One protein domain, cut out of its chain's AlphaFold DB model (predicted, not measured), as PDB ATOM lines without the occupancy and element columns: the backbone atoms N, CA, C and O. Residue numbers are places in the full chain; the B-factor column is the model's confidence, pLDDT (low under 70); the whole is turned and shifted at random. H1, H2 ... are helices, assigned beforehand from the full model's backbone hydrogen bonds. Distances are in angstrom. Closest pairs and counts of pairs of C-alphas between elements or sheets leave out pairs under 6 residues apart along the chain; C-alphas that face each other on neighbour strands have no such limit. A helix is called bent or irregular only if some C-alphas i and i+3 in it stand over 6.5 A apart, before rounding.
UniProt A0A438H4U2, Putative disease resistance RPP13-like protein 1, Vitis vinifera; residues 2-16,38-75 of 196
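What this domain is: This is residues 2 to 16 and 38 to 75 of the 196 residues of the protein "Putative disease resistance RPP13-like protein 1" of Vitis vinifera (UniProt A0A438H4U2). One long helix, H2, makes the length of the domain, and a shorter helix, H1, lies side by side with its first half, running the opposite way. The far part of H2 sticks out beyond H1, with residues 58 to 64 and 66 to 72 standing free, and the short tail of residues 71 to 75 turns off at its end towards the side on which H1 lies. The printed part has 53 residues with two named helices, H1 then H2, and no named strand; the class is all helix. The whole is extended, with a radius of gyration of the C-alphas of 16.2 A, and spans 51 by 18 by 8 A, a rod in outline.

Where its parts are: H2, residues 38 to 70, measures 48.5 A from C-alpha 38 at (246.618, 328.103, 258.267) to C-alpha 70 at (227.920, 334.245, 213.892). It is neither bent nor irregular, but only just: C-alphas 39 and 42 are 6.0 A apart. H1, residues 2 to 16, measures 21.3 A and begins with C-alpha 2 at (238.253, 347.344, 237.084).

How they stand to each other: H2 touches H1 with residues 43 to 54 alone. Their closest C-alphas, those of Ile 50 and Val 4, are 7.2 A apart. The two run opposite ways at a shallow tilt of 11 degrees, 15.4 A from centre to centre. In H1 every O i to N i+4 pair is within hydrogen-bond range; in H2 27 of 29 are.

The domain as a whole: The two C-alphas farthest apart are those of Cys 38 and Thr 74, at 52.1 A. Residues 17 to 37 are not printed, and C-alphas 16 and 38 are 16.2 A apart across this cut, which holds the link from H1 to H2. The mean pLDDT of the printed part is 77.1; residue 2 and residues 15 to 16, 38 to 46 and 74 to 75 are under 70.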
ATOM      1  N   ASP A   2     237.492 346.714 235.995       58.44
ATOM      2  CA  ASP A   2     238.253 347.344 237.084       58.44
ATOM      3  C   ASP A   2     238.004 346.692 238.454       58.44
ATOM      4  O   ASP A   2     238.942 346.446 239.203       58.44
ATOM      5  N   ASN A   3     236.774 346.229 238.707       74.19
ATOM      6  CA  ASN A   3     236.386 345.572 239.961       74.19
ATOM      7  C   ASN A   3     237.262 344.356 240.353       74.19
ATOM      8  O   ASN A   3     237.516 344.144 241.533       74.19
ATOM      9  N   VAL A   4     237.748 343.556 239.390       78.19
ATOM     10  CA  VAL A   4     238.591 342.372 239.692       78.19
ATOM     11  C   VAL A   4     240.031 342.779 240.023       78.19
ATOM     12  O   VAL A   4     240.676 342.162 240.875       78.19
ATOM     13  N   LEU A   5     240.541 343.826 239.367       76.25
ATOM     14  CA  LEU A   5     241.882 344.363 239.615       76.25
ATOM     15  C   LEU A   5     241.943 345.104 240.955       76.25
ATOM     16  O   LEU A   5     242.914 344.948 241.702       76.25
ATOM     17  N   ASP A   6     240.883 345.833 241.297       82.31
ATOM     18  CA  ASP A   6     240.736 346.503 242.588       82.31
ATOM     19  C   ASP A   6     240.588 345.490 243.733       82.31
ATOM     20  O   ASP A   6     241.226 345.636 244.781       82.31
ATOM     21  N   GLU A   7     239.833 344.404 243.528       80.25
ATOM     22  CA  GLU A   7     239.705 343.299 244.488       80.25
ATOM     23  C   GLU A   7     241.054 342.599 244.739       80.25
ATOM     24  O   GLU A   7     241.416 342.318 245.891       80.25
ATOM     25  N   TRP A   8     241.844 342.365 243.683       76.00
ATOM     26  CA  TRP A   8     243.203 341.829 243.804       76.00
ATOM     27  C   TRP A   8     244.128 342.785 244.564       76.00
ATOM     28  O   TRP A   8     244.828 342.361 245.488       76.00
ATOM     29  N   SER A   9     244.111 344.073 244.217       76.25
ATOM     30  CA  SER A   9     244.948 345.104 244.842       76.25
ATOM     31  C   SER A   9     244.619 345.274 246.325       76.25
ATOM     32  O   SER A   9     245.513 345.278 247.173       76.25
ATOM     33  N   THR A  10     243.332 345.286 246.665       80.75
ATOM     34  CA  THR A  10     242.844 345.341 248.049       80.75
ATOM     35  C   THR A  10     243.266 344.102 248.838       80.75
ATOM     36  O   THR A  10     243.757 344.207 249.963       80.75
ATOM     37  N   SER A  11     243.153 342.913 248.238       71.88
ATOM     38  CA  SER A  11     243.580 341.652 248.858       71.88
ATOM     39  C   SER A  11     245.098 341.590 249.072       71.88
ATOM     40  O   SER A  11     245.570 341.075 250.091       71.88
ATOM     41  N   LEU A  12     245.878 342.143 248.137       77.12
ATOM     42  CA  LEU A  12     247.332 342.242 248.228       77.12
ATOM     43  C   LEU A  12     247.768 343.189 249.354       77.12
ATOM     44  O   LEU A  12     248.691 342.851 250.098       77.12
ATOM     45  N   LEU A  13     247.110 344.344 249.497       73.06
ATOM     46  CA  LEU A  13     247.366 345.305 250.575       73.06
ATOM     47  C   LEU A  13     246.976 344.729 251.939       73.06
ATOM     48  O   LEU A  13     247.771 344.767 252.877       73.06
ATOM     49  N   LYS A  14     245.805 344.093 252.039       74.75
ATOM     50  CA  LYS A  14     245.338 343.444 253.274       74.75
ATOM     51  C   LYS A  14     246.308 342.365 253.770       74.75
ATOM     52  O   LYS A  14     246.628 342.328 254.952       74.75
ATOM     53  N   SER A  15     246.852 341.545 252.865       65.31
ATOM     54  CA  SER A  15     247.863 340.532 253.207       65.31
ATOM     55  C   SER A  15     249.205 341.122 253.660       65.31
ATOM     56  O   SER A  15     249.984 340.401 254.285       65.31
ATOM     57  N   GLN A  16     249.518 342.372 253.303       63.19
ATOM     58  CA  GLN A  16     250.737 343.059 253.741       63.19
ATOM     59  C   GLN A  16     250.554 343.714 255.113       63.19
ATOM     60  O   GLN A  16     251.470 343.656 255.924       63.19
ATOM     61  N   CYS A  38     247.804 327.259 258.233       52.62
ATOM     62  CA  CYS A  38     246.618 328.103 258.267       52.62
ATOM     63  C   CYS A  38     246.775 329.503 257.633       52.62
ATOM     64  O   CYS A  38     245.757 330.103 257.283       52.62
ATOM     65  N   ILE A  39     247.996 330.026 257.438       50.88
ATOM     66  CA  ILE A  39     248.209 331.365 256.837       50.88
ATOM     67  C   ILE A  39     248.380 331.279 255.307       50.88
ATOM     68  O   ILE A  39     247.909 332.144 254.567       50.88
ATOM     69  N   CYS A  40     248.973 330.197 254.796       51.56
ATOM     70  CA  CYS A  40     249.198 330.021 253.357       51.56
ATOM     71  C   CYS A  40     247.926 329.613 252.596       51.56
ATOM     72  O   CYS A  40     247.740 330.037 251.455       51.56
ATOM     73  N   PHE A  41     247.016 328.846 253.212       50.94
ATOM     74  CA  PHE A  41     245.808 328.373 252.523       50.94
ATOM     75  C   PHE A  41     244.827 329.495 252.163       50.94
ATOM     76  O   PHE A  41     244.279 329.480 251.062       50.94
ATOM     77  N   LYS A  42     244.659 330.512 253.023       53.94
ATOM     78  CA  LYS A  42     243.797 331.672 252.720       53.94
ATOM     79  C   LYS A  42     244.321 332.468 251.518       53.94
ATOM     80  O   LYS A  42     243.548 332.881 250.658       53.94
ATOM     81  N   ARG A  43     245.649 332.610 251.415       57.25
ATOM     82  CA  ARG A  43     246.318 333.310 250.307       57.25
ATOM     83  C   ARG A  43     246.195 332.556 248.981       57.25
ATOM     84  O   ARG A  43     246.032 333.181 247.940       57.25
ATOM     85  N   VAL A  44     246.254 331.224 249.005       61.94
ATOM     86  CA  VAL A  44     246.097 330.380 247.806       61.94
ATOM     87  C   VAL A  44     244.634 330.315 247.352       61.94
ATOM     88  O   VAL A  44     244.373 330.396 246.154       61.94
ATOM     89  N   ALA A  45     243.681 330.237 248.286       64.31
ATOM     90  CA  ALA A  45     242.252 330.228 247.972       64.31
ATOM     91  C   ALA A  45     241.795 331.528 247.285       64.31
ATOM     92  O   ALA A  45     241.137 331.460 246.250       64.31
ATOM     93  N   GLY A  46     242.222 332.699 247.780       67.56
ATOM     94  CA  GLY A  46     241.906 333.987 247.144       67.56
ATOM     95  C   GLY A  46     242.513 334.140 245.743       67.56
ATOM     96  O   GLY A  46     241.857 334.622 244.825       67.56
ATOM     97  N   ARG A  47     243.741 333.641 245.531       74.25
ATOM     98  CA  ARG A  47     244.363 333.611 244.193       74.25
ATOM     99  C   ARG A  47     243.591 332.734 243.212       74.25
ATOM    100  O   ARG A  47     243.474 333.085 242.043       74.25
ATOM    101  N   ARG A  48     243.076 331.595 243.685       81.00
ATOM    102  CA  ARG A  48     242.264 330.683 242.876       81.00
ATOM    103  C   ARG A  48     240.927 331.311 242.490       81.00
ATOM    104  O   ARG A  48     240.550 331.190 241.333       81.00
ATOM    105  N   ASP A  49     240.245 331.980 243.417       81.25
ATOM    106  CA  ASP A  49     238.972 332.660 243.140       81.25
ATOM    107  C   ASP A  49     239.126 333.734 242.051       81.25
ATOM    108  O   ASP A  49     238.405 333.740 241.056       81.25
ATOM    109  N   ILE A  50     240.162 334.565 242.162       83.44
ATOM    110  CA  ILE A  50     240.446 335.614 241.176       83.44
ATOM    111  C   ILE A  50     240.831 335.010 239.818       83.44
ATOM    112  O   ILE A  50     240.367 335.474 238.779       83.44
ATOM    113  N   ALA A  51     241.609 333.924 239.804       85.19
ATOM    114  CA  ALA A  51     241.916 333.205 238.569       85.19
ATOM    115  C   ALA A  51     240.660 332.613 237.899       85.19
ATOM    116  O   ALA A  51     240.567 332.612 236.671       85.19
ATOM    117  N   LEU A  52     239.684 332.138 238.683       88.69
ATOM    118  CA  LEU A  52     238.397 331.665 238.163       88.69
ATOM    119  C   LEU A  52     237.564 332.818 237.585       88.69
ATOM    120  O   LEU A  52     237.028 332.661 236.493       88.69
ATOM    121  N   LYS A  53     237.531 333.985 238.241       87.81
ATOM    122  CA  LYS A  53     236.870 335.198 237.719       87.81
ATOM    123  C   LYS A  53     237.485 335.678 236.400       87.81
ATOM    124  O   LYS A  53     236.764 336.010 235.468       87.81
ATOM    125  N   ILE A  54     238.816 335.666 236.286       90.00
ATOM    126  CA  ILE A  54     239.517 336.006 235.034       90.00
ATOM    127  C   ILE A  54     239.166 335.006 233.928       90.00
ATOM    128  O   ILE A  54     238.932 335.401 232.786       90.00
ATOM    129  N   LYS A  55     239.123 333.710 234.259       91.56
ATOM    130  CA  LYS A  55     238.741 332.661 233.310       91.56
ATOM    131  C   LYS A  55     237.308 332.854 232.805       91.56
ATOM    132  O   LYS A  55     237.082 332.697 231.611       91.56
ATOM    133  N   ASP A  56     236.384 333.212 233.693       92.38
ATOM    134  CA  ASP A  56     234.987 333.484 233.347       92.38
ATOM    135  C   ASP A  56     234.857 334.692 232.409       92.38
ATOM    136  O   ASP A  56     234.268 334.576 231.339       92.38
ATOM    137  N   ILE A  57     235.515 335.813 232.725       91.69
ATOM    138  CA  ILE A  57     235.541 337.003 231.853       91.69
ATOM    139  C   ILE A  57     236.096 336.659 230.471       91.69
ATOM    140  O   ILE A  57     235.531 337.070 229.462       91.69
ATOM    141  N   LYS A  58     237.192 335.893 230.412       93.44
ATOM    142  CA  LYS A  58     237.766 335.459 229.137       93.44
ATOM    143  C   LYS A  58     236.750 334.663 228.320       93.44
ATOM    144  O   LYS A  58     236.588 334.931 227.136       93.44
ATOM    145  N   GLN A  59     236.052 333.728 228.960       94.19
ATOM    146  CA  GLN A  59     235.036 332.921 228.300       94.19
ATOM    147  C   GLN A  59     233.865 333.774 227.796       94.19
ATOM    148  O   GLN A  59     233.456 333.609 226.655       94.19
ATOM    149  N   GLN A  60     233.393 334.744 228.584       94.06
ATOM    150  CA  GLN A  60     232.350 335.675 228.140       94.06
ATOM    151  C   GLN A  60     232.791 336.512 226.932       94.06
ATOM    152  O   GLN A  60     232.009 336.717 226.007       94.06
ATOM    153  N   VAL A  61     234.040 336.988 226.912       93.25
ATOM    154  CA  VAL A  61     234.590 337.736 225.769       93.25
ATOM    155  C   VAL A  61     234.674 336.851 224.524       93.25
ATOM    156  O   VAL A  61     234.267 337.289 223.448       93.25
ATOM    157  N   ASP A  62     235.141 335.609 224.669       93.12
ATOM    158  CA  ASP A  62     235.198 334.639 223.572       93.12
ATOM    159  C   ASP A  62     233.785 334.306 223.048       93.12
ATOM    160  O   ASP A  62     233.568 334.249 221.835       93.12
ATOM    161  N   ASP A  63     232.799 334.165 223.938       93.25
ATOM    162  CA  ASP A  63     231.398 333.924 223.581       93.25
ATOM    163  C   ASP A  63     230.783 335.120 222.838       93.25
ATOM    164  O   ASP A  63     230.113 334.928 221.821       93.25
ATOM    165  N   ILE A  64     231.045 336.355 223.285       89.88
ATOM    166  CA  ILE A  64     230.618 337.582 222.593       89.88
ATOM    167  C   ILE A  64     231.267 337.665 221.210       89.88
ATOM    168  O   ILE A  64     230.580 337.948 220.231       89.88
ATOM    169  N   ALA A  65     232.568 337.385 221.101       88.31
ATOM    170  CA  ALA A  65     233.271 337.383 219.822       88.31
ATOM    171  C   ALA A  65     232.696 336.326 218.866       88.31
ATOM    172  O   ALA A  65     232.468 336.600 217.687       88.31
ATOM    173  N   ASN A  66     232.393 335.131 219.374       88.31
ATOM    174  CA  ASN A  66     231.810 334.057 218.580       88.31
ATOM    175  C   ASN A  66     230.371 334.378 218.142       88.31
ATOM    176  O   ASN A  66     230.006 334.151 216.989       88.31
ATOM    177  N   GLN A  67     229.558 334.964 219.027       87.00
ATOM    178  CA  GLN A  67     228.230 335.470 218.671       87.00
ATOM    179  C   GLN A  67     228.328 336.577 217.619       87.00
ATOM    180  O   GLN A  67     227.618 336.527 216.617       87.00
ATOM    181  N   SER A  68     229.249 337.524 217.795       83.88
ATOM    182  CA  SER A  68     229.500 338.610 216.849       83.88
ATOM    183  C   SER A  68     229.855 338.088 215.457       83.88
ATOM    184  O   SER A  68     229.264 338.517 214.467       83.88
ATOM    185  N   ASN A  69     230.747 337.096 215.385       80.94
ATOM    186  CA  ASN A  69     231.106 336.421 214.138       80.94
ATOM    187  C   ASN A  69     229.920 335.661 213.530       80.94
ATOM    188  O   ASN A  69     229.694 335.734 212.327       80.94
ATOM    189  N   ARG A  70     229.117 334.969 214.348       83.31
ATOM    190  CA  ARG A  70     227.920 334.245 213.892       83.31
ATOM    191  C   ARG A  70     226.868 335.173 213.279       83.31
ATOM    192  O   ARG A  70     226.179 334.769 212.345       83.31
ATOM    193  N   PHE A  71     226.734 336.390 213.798       79.75
ATOM    194  CA  PHE A  71     225.830 337.406 213.257       79.75
ATOM    195  C   PHE A  71     226.483 338.294 212.184       79.75
ATOM    196  O   PHE A  71     225.829 339.210 211.694       79.75
ATOM    197  N   ASN A  72     227.733 338.011 211.785       75.88
ATOM    198  CA  ASN A  72     228.530 338.827 210.860       75.88
ATOM    199  C   ASN A  72     228.518 340.320 211.227       75.88
ATOM    200  O   ASN A  72     228.418 341.178 210.347       75.88
ATOM    201  N   PHE A  73     228.600 340.653 212.519       72.81
ATOM    202  CA  PHE A  73     228.825 342.040 212.913       72.81
ATOM    203  C   PHE A  73     230.240 342.425 212.485       72.81
ATOM    204  O   PHE A  73     231.223 342.142 213.168       72.81
ATOM    205  N   THR A  74     230.347 343.053 211.318       69.00
ATOM    206  CA  THR A  74     231.572 343.711 210.891       69.00
ATOM    207  C   THR A  74     231.821 344.839 211.877       69.00
ATOM    208  O   THR A  74     231.019 345.769 211.961       69.00
ATOM    209  N   SER A  75     232.906 344.758 212.650       58.72
ATOM    210  CA  SER A  75     233.343 345.903 213.437       58.72
ATOM    211  C   SER A  75     233.763 346.978 212.450       58.72
ATOM    212  O   SER A  75     234.872 346.953 211.916       58.72
TER     213      SER A  75